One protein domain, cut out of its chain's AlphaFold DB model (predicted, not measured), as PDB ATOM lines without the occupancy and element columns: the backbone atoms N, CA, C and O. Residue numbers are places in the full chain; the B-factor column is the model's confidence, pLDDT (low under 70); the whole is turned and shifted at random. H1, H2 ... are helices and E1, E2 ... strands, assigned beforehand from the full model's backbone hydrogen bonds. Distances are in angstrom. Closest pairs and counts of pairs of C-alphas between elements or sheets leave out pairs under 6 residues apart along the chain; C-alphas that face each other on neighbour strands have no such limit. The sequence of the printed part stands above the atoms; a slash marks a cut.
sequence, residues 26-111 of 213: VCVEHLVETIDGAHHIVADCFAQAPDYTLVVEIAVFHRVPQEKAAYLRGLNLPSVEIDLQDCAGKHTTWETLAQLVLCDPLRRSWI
ATOM      1  N   VAL A  26     -24.429 -31.993  46.862       79.75
ATOM      2  CA  VAL A  26     -25.072 -32.888  45.898       79.75
ATOM      3  C   VAL A  26     -24.468 -32.612  44.526       79.75
ATOM      4  O   VAL A  26     -24.654 -31.528  43.968       79.75
ATOM      5  N   CYS A  27     -23.766 -33.602  43.992       71.69
ATOM      6  CA  CYS A  27     -23.153 -33.605  42.676       71.69
ATOM      7  C   CYS A  27     -23.920 -34.552  41.754       71.69
ATOM      8  O   CYS A  27     -24.421 -35.585  42.186       71.69
ATOM      9  N   VAL A  28     -23.989 -34.207  40.476       80.94
ATOM     10  CA  VAL A  28     -24.508 -35.073  39.411       80.94
ATOM     11  C   VAL A  28     -23.315 -35.463  38.543       80.94
ATOM     12  O   VAL A  28     -22.435 -34.623  38.353       80.94
ATOM     13  N   GLU A  29     -23.269 -36.703  38.053       72.62
ATOM     14  CA  GLU A  29     -22.143 -37.237  37.260       72.62
ATOM     15  C   GLU A  29     -20.786 -37.102  37.987       72.62
ATOM     16  O   GLU A  29     -19.810 -36.574  37.456       72.62
ATOM     17  N   HIS A  30     -20.721 -37.564  39.239       74.88
ATOM     18  CA  HIS A  30     -19.540 -37.428  40.094       74.88
ATOM     19  C   HIS A  30     -18.569 -38.599  39.924       74.88
ATOM     20  O   HIS A  30     -18.967 -39.762  40.014       74.88
ATOM     21  N   LEU A  31     -17.284 -38.297  39.725       73.88
ATOM     22  CA  LEU A  31     -16.228 -39.303  39.687       73.88
ATOM     23  C   LEU A  31     -15.941 -39.809  41.103       73.88
ATOM     24  O   LEU A  31     -15.445 -39.063  41.941       73.88
ATOM     25  N   VAL A  32     -16.225 -41.080  41.351       75.50
ATOM     26  CA  VAL A  32     -15.864 -41.760  42.591       75.50
ATOM     27  C   VAL A  32     -14.637 -42.619  42.314       75.50
ATOM     28  O   VAL A  32     -14.695 -43.568  41.527       75.50
ATOM     29  N   GLU A  33     -13.521 -42.260  42.941       72.81
ATOM     30  CA  GLU A  33     -12.244 -42.963  42.824       72.81
ATOM     31  C   GLU A  33     -12.036 -43.914  44.006       72.81
ATOM     32  O   GLU A  33     -12.463 -43.652  45.134       72.81
ATOM     33  N   THR A  34     -11.364 -45.033  43.754       63.19
ATOM     34  CA  THR A  34     -10.861 -45.900  44.820       63.19
ATOM     35  C   THR A  34      -9.712 -45.228  45.574       63.19
ATOM     36  O   THR A  34      -9.008 -44.374  45.043       63.19
ATOM     37  N   ILE A  35      -9.473 -45.652  46.819       56.41
ATOM     38  CA  ILE A  35      -8.386 -45.123  47.671       56.41
ATOM     39  C   ILE A  35      -7.004 -45.284  47.004       56.41
ATOM     40  O   ILE A  35      -6.098 -44.491  47.244       56.41
ATOM     41  N   ASP A  36      -6.840 -46.305  46.161       56.50
ATOM     42  CA  ASP A  36      -5.618 -46.578  45.398       56.50
ATOM     43  C   ASP A  36      -5.558 -45.868  44.027       56.50
ATOM     44  O   ASP A  36      -4.551 -45.987  43.328       56.50
ATOM     45  N   GLY A  37      -6.609 -45.138  43.634       57.16
ATOM     46  CA  GLY A  37      -6.711 -44.401  42.368       57.16
ATOM     47  C   GLY A  37      -6.708 -45.274  41.106       57.16
ATOM     48  O   GLY A  37      -6.644 -44.748  39.995       57.16
ATOM     49  N   ALA A  38      -6.746 -46.602  41.245       53.41
ATOM     50  CA  ALA A  38      -6.622 -47.532  40.124       53.41
ATOM     51  C   ALA A  38      -7.932 -47.703  39.340       53.41
ATOM     52  O   ALA A  38      -7.908 -48.024  38.149       53.41
ATOM     53  N   HIS A  39      -9.074 -47.476  39.994       59.59
ATOM     54  CA  HIS A  39     -10.397 -47.626  39.408       59.59
ATOM     55  C   HIS A  39     -11.270 -46.417  39.729       59.59
ATOM     56  O   HIS A  39     -11.245 -45.877  40.835       59.59
ATOM     57  N   HIS A  40     -12.074 -46.011  38.751       67.38
ATOM     58  CA  HIS A  40     -13.036 -44.937  38.916       67.38
ATOM     59  C   HIS A  40     -14.378 -45.325  38.312       67.38
ATOM     60  O   HIS A  40     -14.453 -46.041  37.310       67.38
ATOM     61  N   ILE A  41     -15.442 -44.819  38.918       72.19
ATOM     62  CA  ILE A  41     -16.801 -44.899  38.391       72.19
ATOM     63  C   ILE A  41     -17.397 -43.496  38.367       72.19
ATOM     64  O   ILE A  41     -17.059 -42.658  39.196       72.19
ATOM     65  N   VAL A  42     -18.301 -43.239  37.429       71.38
ATOM     66  CA  VAL A  42     -19.084 -41.999  37.422       71.38
ATOM     67  C   VAL A  42     -20.458 -42.313  37.993       71.38
ATOM     68  O   VAL A  42     -21.196 -43.100  37.402       71.38
ATOM     69  N   ALA A  43     -20.766 -41.743  39.153       79.69
ATOM     70  CA  ALA A  43     -22.068 -41.830  39.796       79.69
ATOM     71  C   ALA A  43     -23.035 -40.815  39.183       79.69
ATOM     72  O   ALA A  43     -22.683 -39.643  39.066       79.69
ATOM     73  N   ASP A  44     -24.265 -41.220  38.857       79.12
ATOM     74  CA  ASP A  44     -25.259 -40.286  38.303       79.12
ATOM     75  C   ASP A  44     -25.592 -39.174  39.295       79.12
ATOM     76  O   ASP A  44     -25.765 -38.020  38.909       79.12
ATOM     77  N   CYS A  45     -25.639 -39.497  40.583       87.25
ATOM     78  CA  CYS A  45     -25.697 -38.517  41.649       87.25
ATOM     79  C   CYS A  45     -24.907 -38.998  42.867       87.25
ATOM     80  O   CYS A  45     -24.897 -40.174  43.222       87.25
ATOM     81  N   PHE A  46     -24.222 -38.061  43.502       85.50
ATOM     82  CA  PHE A  46     -23.418 -38.250  44.694       85.50
ATOM     83  C   PHE A  46     -23.831 -37.183  45.694       85.50
ATOM     84  O   PHE A  46     -23.867 -36.000  45.362       85.50
ATOM     85  N   ALA A  47     -24.168 -37.584  46.909       81.56
ATOM     86  CA  ALA A  47     -24.637 -36.677  47.936       81.56
ATOM     87  C   ALA A  47     -23.845 -36.889  49.224       81.56
ATOM     88  O   ALA A  47     -23.771 -38.001  49.741       81.56
ATOM     89  N   GLN A  48     -23.272 -35.814  49.753       79.31
ATOM     90  CA  GLN A  48     -22.530 -35.826  51.005       79.31
ATOM     91  C   GLN A  48     -23.418 -35.291  52.121       79.31
ATOM     92  O   GLN A  48     -23.942 -34.183  52.023       79.31
ATOM     93  N   ALA A  49     -23.587 -36.069  53.182       76.38
ATOM     94  CA  ALA A  49     -24.100 -35.635  54.474       76.38
ATOM     95  C   ALA A  49     -22.932 -35.580  55.486       76.38
ATOM     96  O   ALA A  49     -21.839 -36.078  55.190       76.38
ATOM     97  N   PRO A  50     -23.113 -34.966  56.670       71.62
ATOM     98  CA  PRO A  50     -22.062 -34.908  57.691       71.62
ATOM     99  C   PRO A  50     -21.538 -36.283  58.134       71.62
ATOM    100  O   PRO A  50     -20.376 -36.410  58.505       71.62
ATOM    101  N   ASP A  51     -22.399 -37.296  58.099       72.31
ATOM    102  CA  ASP A  51     -22.205 -38.623  58.681       72.31
ATOM    103  C   ASP A  51     -22.165 -39.756  57.645       72.31
ATOM    104  O   ASP A  51     -21.716 -40.857  57.957       72.31
ATOM    105  N   TYR A  52     -22.589 -39.504  56.405       71.75
ATOM    106  CA  TYR A  52     -22.509 -40.490  55.333       71.75
ATOM    107  C   TYR A  52     -22.450 -39.855  53.949       71.75
ATOM    108  O   TYR A  52     -22.773 -38.688  53.734       71.75
ATOM    109  N   THR A  53     -22.080 -40.684  52.988       77.44
ATOM    110  CA  THR A  53     -22.125 -40.380  51.564       77.44
ATOM    111  C   THR A  53     -23.156 -41.295  50.919       77.44
ATOM    112  O   THR A  53     -23.217 -42.480  51.238       77.44
ATOM    113  N   LEU A  54     -23.981 -40.764  50.025       82.75
ATOM    114  CA  LEU A  54     -24.972 -41.520  49.272       82.75
ATOM    115  C   LEU A  54     -24.659 -41.428  47.785       82.75
ATOM    116  O   LEU A  54     -24.566 -40.338  47.227       82.75
ATOM    117  N   VAL A  55     -24.570 -42.580  47.139       84.69
ATOM    118  CA  VAL A  55     -24.503 -42.692  45.687       84.69
ATOM    119  C   VAL A  55     -25.881 -43.066  45.156       84.69
ATOM    120  O   VAL A  55     -26.563 -43.940  45.692       84.69
ATOM    121  N   VAL A  56     -26.300 -42.394  44.093       88.69
ATOM    122  CA  VAL A  56     -27.551 -42.643  43.389       88.69
ATOM    123  C   VAL A  56     -27.236 -42.917  41.925       88.69
ATOM    124  O   VAL A  56     -26.571 -42.127  41.262       88.69
ATOM    125  N   GLU A  57     -27.759 -44.023  41.419       87.88
ATOM    126  CA  GLU A  57     -27.693 -44.432  40.019       87.88
ATOM    127  C   GLU A  57     -29.101 -44.391  39.419       87.88
ATOM    128  O   GLU A  57     -30.066 -44.807  40.062       87.88
ATOM    129  N   ILE A  58     -29.248 -43.893  38.196       85.19
ATOM    130  CA  ILE A  58     -30.530 -43.704  37.520       85.19
ATOM    131  C   ILE A  58     -30.595 -44.629  36.302       85.19
ATOM    132  O   ILE A  58     -30.083 -44.345  35.220       85.19
ATOM    133  N   ALA A  59     -31.325 -45.731  36.445       83.12
ATOM    134  CA  ALA A  59     -31.541 -46.684  35.368       83.12
ATOM    135  C   ALA A  59     -32.641 -46.187  34.413       83.12
ATOM    136  O   ALA A  59     -33.827 -46.436  34.625       83.12
ATOM    137  N   VAL A  60     -32.253 -45.478  33.344       72.50
ATOM    138  CA  VAL A  60     -33.188 -45.010  32.293       72.50
ATOM    139  C   VAL A  60     -33.281 -45.976  31.112       72.50
ATOM    140  O   VAL A  60     -34.358 -46.179  30.569       72.50
ATOM    141  N   PHE A  61     -32.170 -46.576  30.684       57.19
ATOM    142  CA  PHE A  61     -32.149 -47.483  29.520       57.19
ATOM    143  C   PHE A  61     -31.649 -48.884  29.854       57.19
ATOM    144  O   PHE A  61     -31.969 -49.839  29.154       57.19
ATOM    145  N   HIS A  62     -30.844 -49.000  30.901       62.66
ATOM    146  CA  HIS A  62     -30.324 -50.251  31.416       62.66
ATOM    147  C   HIS A  62     -30.111 -50.094  32.920       62.66
ATOM    148  O   HIS A  62     -29.877 -48.988  33.407       62.66
ATOM    149  N   ARG A  63     -30.214 -51.210  33.638       75.81
ATOM    150  CA  ARG A  63     -29.819 -51.302  35.044       75.81
ATOM    151  C   ARG A  63     -28.305 -51.131  35.180       75.81
ATOM    152  O   ARG A  63     -27.568 -51.413  34.233       75.81
ATOM    153  N   VAL A  64     -27.857 -50.720  36.361       73.31
ATOM    154  CA  VAL A  64     -26.447 -50.633  36.741       73.31
ATOM    155  C   VAL A  64     -25.776 -51.976  36.433       73.31
ATOM    156  O   VAL A  64     -26.183 -53.008  36.981       73.31
ATOM    157  N   PRO A  65     -24.758 -52.006  35.552       69.50
ATOM    158  CA  PRO A  65     -24.064 -53.241  35.211       69.50
ATOM    159  C   PRO A  65     -23.467 -53.911  36.452       69.50
ATOM    160  O   PRO A  65     -22.988 -53.236  37.363       69.50
ATOM    161  N   GLN A  66     -23.438 -55.247  36.473       70.69
ATOM    162  CA  GLN A  66     -22.959 -56.015  37.629       70.69
ATOM    163  C   GLN A  66     -21.525 -55.645  38.040       70.69
ATOM    164  O   GLN A  66     -21.221 -55.634  39.230       70.69
ATOM    165  N   GLU A  67     -20.676 -55.308  37.070       67.25
ATOM    166  CA  GLU A  67     -19.318 -54.811  37.289       67.25
ATOM    167  C   GLU A  67     -19.321 -53.489  38.074       67.25
ATOM    168  O   GLU A  67     -18.730 -53.414  39.148       67.25
ATOM    169  N   LYS A  68     -20.082 -52.482  37.623       73.75
ATOM    170  CA  LYS A  68     -20.239 -51.195  38.326       73.75
ATOM    171  C   LYS A  68     -20.850 -51.378  39.719       73.75
ATOM    172  O   LYS A  68     -20.381 -50.781  40.683       73.75
ATOM    173  N   ALA A  69     -21.846 -52.254  39.849       75.69
ATOM    174  CA  ALA A  69     -22.437 -52.590  41.140       75.69
ATOM    175  C   ALA A  69     -21.425 -53.262  42.087       75.69
ATOM    176  O   ALA A  69     -21.453 -53.012  43.287       75.69
ATOM    177  N   ALA A  70     -20.529 -54.112  41.576       70.94
ATOM    178  CA  ALA A  70     -19.461 -54.711  42.372       70.94
ATOM    179  C   ALA A  70     -18.440 -53.661  42.838       70.94
ATOM    180  O   ALA A  70     -18.055 -53.684  44.003       70.94
ATOM    181  N   TYR A  71     -18.083 -52.705  41.975       74.00
ATOM    182  CA  TYR A  71     -17.228 -51.576  42.350       74.00
ATOM    183  C   TYR A  71     -17.856 -50.709  43.446       74.00
ATOM    184  O   TYR A  71     -17.211 -50.452  44.458       74.00
ATOM    185  N   LEU A  72     -19.128 -50.328  43.296       74.25
ATOM    186  CA  LEU A  72     -19.862 -49.557  44.309       74.25
ATOM    187  C   LEU A  72     -19.903 -50.265  45.669       74.25
ATOM    188  O   LEU A  72     -19.687 -49.628  46.698       74.25
ATOM    189  N   ARG A  73     -20.105 -51.590  45.677       73.88
ATOM    190  CA  ARG A  73     -20.030 -52.390  46.912       73.88
ATOM    191  C   ARG A  73     -18.631 -52.366  47.527       73.88
ATOM    192  O   ARG A  73     -18.513 -52.194  48.732       73.88
ATOM    193  N   GLY A  74     -17.582 -52.485  46.710       69.50
ATOM    194  CA  GLY A  74     -16.190 -52.446  47.175       69.50
ATOM    195  C   GLY A  74     -15.777 -51.113  47.812       69.50
ATOM    196  O   GLY A  74     -14.874 -51.093  48.642       69.50
ATOM    197  N   LEU A  75     -16.458 -50.015  47.471       72.25
ATOM    198  CA  LEU A  75     -16.248 -48.697  48.081       72.25
ATOM    199  C   LEU A  75     -16.932 -48.543  49.449       72.25
ATOM    200  O   LEU A  75     -16.705 -47.546  50.131       72.25
ATOM    201  N   ASN A  76     -17.765 -49.509  49.852       73.31
ATOM    202  CA  ASN A  76     -18.564 -49.472  51.079       73.31
ATOM    203  C   ASN A  76     -19.415 -48.191  51.216       73.31
ATOM    204  O   ASN A  76     -19.641 -47.682  52.315       73.31
ATOM    205  N   LEU A  77     -19.877 -47.654  50.082       74.06
ATOM    206  CA  LEU A  77     -20.734 -46.475  50.034       74.06
ATOM    207  C   LEU A  77     -22.208 -46.897  49.939       74.06
ATOM    208  O   LEU A  77     -22.554 -47.696  49.060       74.06
ATOM    209  N   PRO A  78     -23.102 -46.333  50.771       78.75
ATOM    210  CA  PRO A  78     -24.542 -46.432  50.572       78.75
ATOM    211  C   PRO A  78     -24.909 -46.057  49.135       78.75
ATOM    212  O   PRO A  78     -24.728 -44.918  48.716       78.75
ATOM    213  N   SER A  79     -25.406 -47.027  48.370       82.94
ATOM    214  CA  SER A  79     -25.662 -46.866  46.938       82.94
ATOM    215  C   SER A  79     -27.081 -47.314  46.606       82.94
ATOM    216  O   SER A  79     -27.475 -48.431  46.948       82.94
ATOM    217  N   VAL A  80     -27.865 -46.464  45.946       85.50
ATOM    218  CA  VAL A  80     -29.243 -46.762  45.534       85.50
ATOM    219  C   VAL A  80     -29.395 -46.611  44.028       85.50
ATOM    220  O   VAL A  80     -28.976 -45.624  43.437       85.50
ATOM    221  N   GLU A  81     -30.030 -47.588  43.401       86.81
ATOM    222  CA  GLU A  81     -30.468 -47.509  42.016       86.81
ATOM    223  C   GLU A  81     -31.939 -47.079  41.959       86.81
ATOM    224  O   GLU A  81     -32.773 -47.596  42.708       86.81
ATOM    225  N   ILE A  82     -32.261 -46.155  41.057       88.31
ATOM    226  CA  ILE A  82     -33.613 -45.688  40.754       88.31
ATOM    227  C   ILE A  82     -33.999 -46.163  39.349       88.31
ATOM    228  O   ILE A  82     -33.425 -45.716  38.359       88.31
ATOM    229  N   ASP A  83     -34.998 -47.036  39.253       84.75
ATOM    230  CA  ASP A  83     -35.515 -47.561  37.989       84.75
ATOM    231  C   ASP A  83     -36.556 -46.640  37.355       84.75
ATOM    232  O   ASP A  83     -37.670 -46.452  37.863       84.75
ATOM    233  N   LEU A  84     -36.192 -46.114  36.191       85.81
ATOM    234  CA  LEU A  84     -37.023 -45.286  35.330       85.81
ATOM    235  C   LEU A  84     -37.096 -45.846  33.901       85.81
ATOM    236  O   LEU A  84     -37.474 -45.117  32.982       85.81
ATOM    237  N   GLN A  85     -36.762 -47.123  33.682       80.56
ATOM    238  CA  GLN A  85     -36.736 -47.711  32.336       80.56
ATOM    239  C   GLN A  85     -38.080 -47.629  31.615       80.56
ATOM    240  O   GLN A  85     -38.153 -47.355  30.419       80.56
ATOM    241  N   ASP A  86     -39.174 -47.807  32.349       77.50
ATOM    242  CA  ASP A  86     -40.526 -47.694  31.814       77.50
ATOM    243  C   ASP A  86     -40.942 -46.247  31.495       77.50
ATOM    244  O   ASP A  86     -41.985 -46.042  30.869       77.50
ATOM    245  N   CYS A  87     -40.160 -45.250  31.914       78.62
ATOM    246  CA  CYS A  87     -40.358 -43.836  31.605       78.62
ATOM    247  C   CYS A  87     -39.613 -43.413  30.330       78.62
ATOM    248  O   CYS A  87     -39.914 -42.353  29.775       78.62
ATOM    249  N   ALA A  88     -38.673 -44.227  29.840       73.00
ATOM    250  CA  ALA A  88     -37.915 -43.933  28.633       73.00
ATOM    251  C   ALA A  88     -38.844 -43.763  27.419       73.00
ATOM    252  O   ALA A  88     -39.702 -44.596  27.131       73.00
ATOM    253  N   GLY A  89     -38.686 -42.647  26.705       63.16
ATOM    254  CA  GLY A  89     -39.478 -42.336  25.510       63.16
ATOM    255  C   GLY A  89     -40.930 -41.917  25.772       63.16
ATOM    256  O   GLY A  89     -41.645 -41.616  24.817       63.16
ATOM    257  N   LYS A  90     -41.377 -41.849  27.033       76.00
ATOM    258  CA  LYS A  90     -42.692 -41.306  27.394       76.00
ATOM    259  C   LYS A  90     -42.593 -39.810  27.692       76.00
ATOM    260  O   LYS A  90     -41.590 -39.317  28.199       76.00
ATOM    261  N   HIS A  91     -43.664 -39.077  27.399       72.19
ATOM    262  CA  HIS A  91     -43.801 -37.701  27.864       72.19
ATOM    263  C   HIS A  91     -44.145 -37.708  29.357       72.19
ATOM    264  O   HIS A  91     -45.297 -37.915  29.730       72.19
ATOM    265  N   THR A  92     -43.142 -37.472  30.199       76.31
ATOM    266  CA  THR A  92     -43.294 -37.400  31.659       76.31
ATOM    267  C   THR A  92     -43.133 -35.955  32.114       76.31
ATOM    268  O   THR A  92     -42.225 -35.250  31.666       76.31
ATOM    269  N   THR A  93     -44.018 -35.478  32.990       86.12
ATOM    270  CA  THR A  93     -43.851 -34.164  33.622       86.12
ATOM    271  C   THR A  93     -42.869 -34.264  34.788       86.12
ATOM    272  O   THR A  93     -42.642 -35.340  35.340       86.12
ATOM    273  N   TRP A  94     -42.305 -33.129  35.200       79.94
ATOM    274  CA  TRP A  94     -41.435 -33.085  36.378       79.94
ATOM    275  C   TRP A  94     -42.143 -33.570  37.649       79.94
ATOM    276  O   TRP A  94     -41.559 -34.295  38.445       79.94
ATOM    277  N   GLU A  95     -43.416 -33.216  37.816       82.31
ATOM    278  CA  GLU A  95     -44.218 -33.619  38.971       82.31
ATOM    279  C   GLU A  95     -44.448 -35.131  39.006       82.31
ATOM    280  O   GLU A  95     -44.258 -35.762  40.043       82.31
ATOM    281  N   THR A  96     -44.772 -35.733  37.857       80.62
ATOM    282  CA  THR A  96     -44.887 -37.188  37.741       80.62
ATOM    283  C   THR A  96     -43.556 -37.863  38.049       80.62
ATOM    284  O   THR A  96     -43.529 -38.813  38.823       80.62
ATOM    285  N   LEU A  97     -42.448 -37.354  37.508       81.12
ATOM    286  CA  LEU A  97     -41.122 -37.906  37.773       81.12
ATOM    287  C   LEU A  97     -40.760 -37.825  39.264       81.12
ATOM    288  O   LEU A  97     -40.307 -38.810  39.837       81.12
ATOM    289  N   ALA A  98     -41.011 -36.683  39.908       77.38
ATOM    290  CA  ALA A  98     -40.773 -36.502  41.335       77.38
ATOM    291  C   ALA A  98     -41.608 -37.478  42.179       77.38
ATOM    292  O   ALA A  98     -41.085 -38.066  43.121       77.38
ATOM    293  N   GLN A  99     -42.875 -37.697  41.815       74.44
ATOM    294  CA  GLN A  99     -43.729 -38.691  42.463       74.44
ATOM    295  C   GLN A  99     -43.165 -40.110  42.327       74.44
ATOM    296  O   GLN A  99     -43.009 -40.810  43.326       74.44
ATOM    297  N   LEU A 100     -42.783 -40.512  41.113       79.88
ATOM    298  CA  LEU A 100     -42.196 -41.831  40.869       79.88
ATOM    299  C   LEU A 100     -40.888 -42.023  41.648       79.88
ATOM    300  O   LEU A 100     -40.662 -43.076  42.226       79.88
ATOM    301  N   VAL A 101     -40.031 -41.007  41.718       79.94
ATOM    302  CA  VAL A 101     -38.741 -41.120  42.414       79.94
ATOM    303  C   VAL A 101     -38.898 -41.120  43.939       79.94
ATOM    304  O   VAL A 101     -38.255 -41.906  44.636       79.94
ATOM    305  N   LEU A 102     -39.727 -40.227  44.483       76.62
ATOM    306  CA  LEU A 102     -39.799 -39.994  45.929       76.62
ATOM    307  C   LEU A 102     -40.799 -40.920  46.629       76.62
ATOM    308  O   LEU A 102     -40.573 -41.325  47.774       76.62
ATOM    309  N   CYS A 103     -41.900 -41.258  45.959       71.75
ATOM    310  CA  CYS A 103     -43.049 -41.901  46.589       71.75
ATOM    311  C   CYS A 103     -43.289 -43.341  46.128       71.75
ATOM    312  O   CYS A 103     -43.995 -44.057  46.832       71.75
ATOM    313  N   ASP A 104     -42.683 -43.802  45.028       72.12
ATOM    314  CA  ASP A 104     -42.737 -45.209  44.614       72.12
ATOM    315  C   ASP A 104     -41.502 -45.966  45.150       72.12
ATOM    316  O   ASP A 104     -40.380 -45.796  44.662       72.12
ATOM    317  N   PRO A 105     -41.632 -46.768  46.224       68.31
ATOM    318  CA  PRO A 105     -40.509 -47.524  46.772       68.31
ATOM    319  C   PRO A 105     -40.037 -48.650  45.849       68.31
ATOM    320  O   PRO A 105     -38.873 -49.022  45.939       68.31
ATOM    321  N   LEU A 106     -40.877 -49.162  44.939       71.69
ATOM    322  CA  LEU A 106     -40.514 -50.291  44.073       71.69
ATOM    323  C   LEU A 106     -39.471 -49.915  43.018       71.69
ATOM    324  O   LEU A 106     -38.789 -50.783  42.476       71.69
ATOM    325  N   ARG A 107     -39.319 -48.618  42.749       77.88
ATOM    326  CA  ARG A 107     -38.310 -48.087  41.831       77.88
ATOM    327  C   ARG A 107     -36.940 -47.957  42.465       77.88
ATOM    328  O   ARG A 107     -35.977 -47.760  41.742       77.88
ATOM    329  N   ARG A 108     -36.837 -48.052  43.791       81.31
ATOM    330  CA  ARG A 108     -35.584 -47.866  44.520       81.31
ATOM    331  C   ARG A 108     -35.053 -49.216  44.955       81.31
ATOM    332  O   ARG A 108     -35.725 -49.960  45.661       81.31
ATOM    333  N   SER A 109     -33.848 -49.545  44.524       78.62
ATOM    334  CA  SER A 109     -33.172 -50.788  44.879       78.62
ATOM    335  C   SER A 109     -31.810 -50.459  45.468       78.62
ATOM    336  O   SER A 109     -30.983 -49.832  44.813       78.62
ATOM    337  N   TRP A 110     -31.573 -50.855  46.716       78.88
ATOM    338  CA  TRP A 110     -30.263 -50.678  47.333       78.88
ATOM    339  C   TRP A 110     -29.250 -51.645  46.721       78.88
ATOM    340  O   TRP A 110     -29.501 -52.846  46.605       78.88
ATOM    341  N   ILE A 111     -28.078 -51.124  46.380       80.50
ATOM    342  CA  ILE A 111     -26.929 -51.900  45.926       80.50
ATOM    343  C   ILE A 111     -26.153 -52.318  47.189       80.50
ATOM    344  O   ILE A 111     -25.158 -51.705  47.553       80.50
TER     345      ILE A 111
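Overview. This is residues 26 to 111 of the 213 residues of an uncharacterized protein of Parasulfuritortus cantonensis (UniProt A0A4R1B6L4). One strongly twisted sheet of five strands forms the body, with the short helix H1 packed on one of its faces and the helix H2 set off beyond one end, where it only grazes the sheet. The turn between E1 and E2, residues 34 to 39, reaches toward one end of the long axis, and residues 90 to 96, which stand free before and into H2, stick out at the other. The printed part has 86 residues, with two named helices and five named strands in the order E1, E2, E3, H1, E4, H2, E5; the class is mixed, helices and strands. The sheet is mixed too, in the order E1, E2, E3, E4, E5, with E3 and E4 parallel and the other neighbours antiparallel. The whole is compact, with a radius of gyration of the C-alphas of 13.6 A, and only just elongated, spanning 43 by 28 by 20 A.

Arrangement. E3, residues 53 to 59, and E4, residues 79 to 83, are parallel neighbours at 23 degrees, with N 57 and O 80 2.8 A apart, within hydrogen-bond range. E2, residues 40 to 48, forms an antiparallel hairpin with E3, with N 47 and O 54 at 2.8 A. E1, residues 26 to 33, is an edge strand and forms a hairpin with E2, with N 27 and O 46 at 2.8 A. E1, E2 and E3 make a meander, each strand the antiparallel neighbour of the one before. E1 bends by 89 degrees at residue 29, and E2 by 93 degrees at residue 44. The other edge strand, E5, residues 108 to 110, is antiparallel to E4 at 150 degrees, with N 81 and O 109 at 2.8 A. H1, residues 66 to 74, is on the sheet at a height over the sheet of 8.7 A and runs along the strands, at 7 degrees to E3 on the local plane. The closest C-alphas of H1 and E4 are those of Leu 72 and Ser 79, 6.9 A apart. E3, H1 and E4 form a strand-helix-strand unit, two parallel neighbour strands with a helix between, and its crossover is right-handed. H2, residues 94 to 103, only grazes the sheet with residues 100 to 102; its closest C-alphas to E4 are those of Val 101 and Ile 82, 7.1 A. H1 and H2 are apart. In H1 and H2 every O i to N i+4 pair is within hydrogen-bond range.

Along the chain. E1 begins at C-alpha 26 (-25.072, -32.888, 45.898) and is 16.6 A long; E2 is 17.9 A and E3 19.8 A. H1 measures 12.2 A, E4 13.3 A and H2 13.6 A. E5 is 6.6 A long and ends at C-alpha 110 (-30.263, -50.678, 47.333).

Size, cuts and confidence. The two C-alphas farthest apart are those of Asp 36 and His 91, 42.9 A. The printed part has no cut and no long link. Mean pLDDT of the printed part is 75.4; 14 residues are under 70, among them residues 34 to 40.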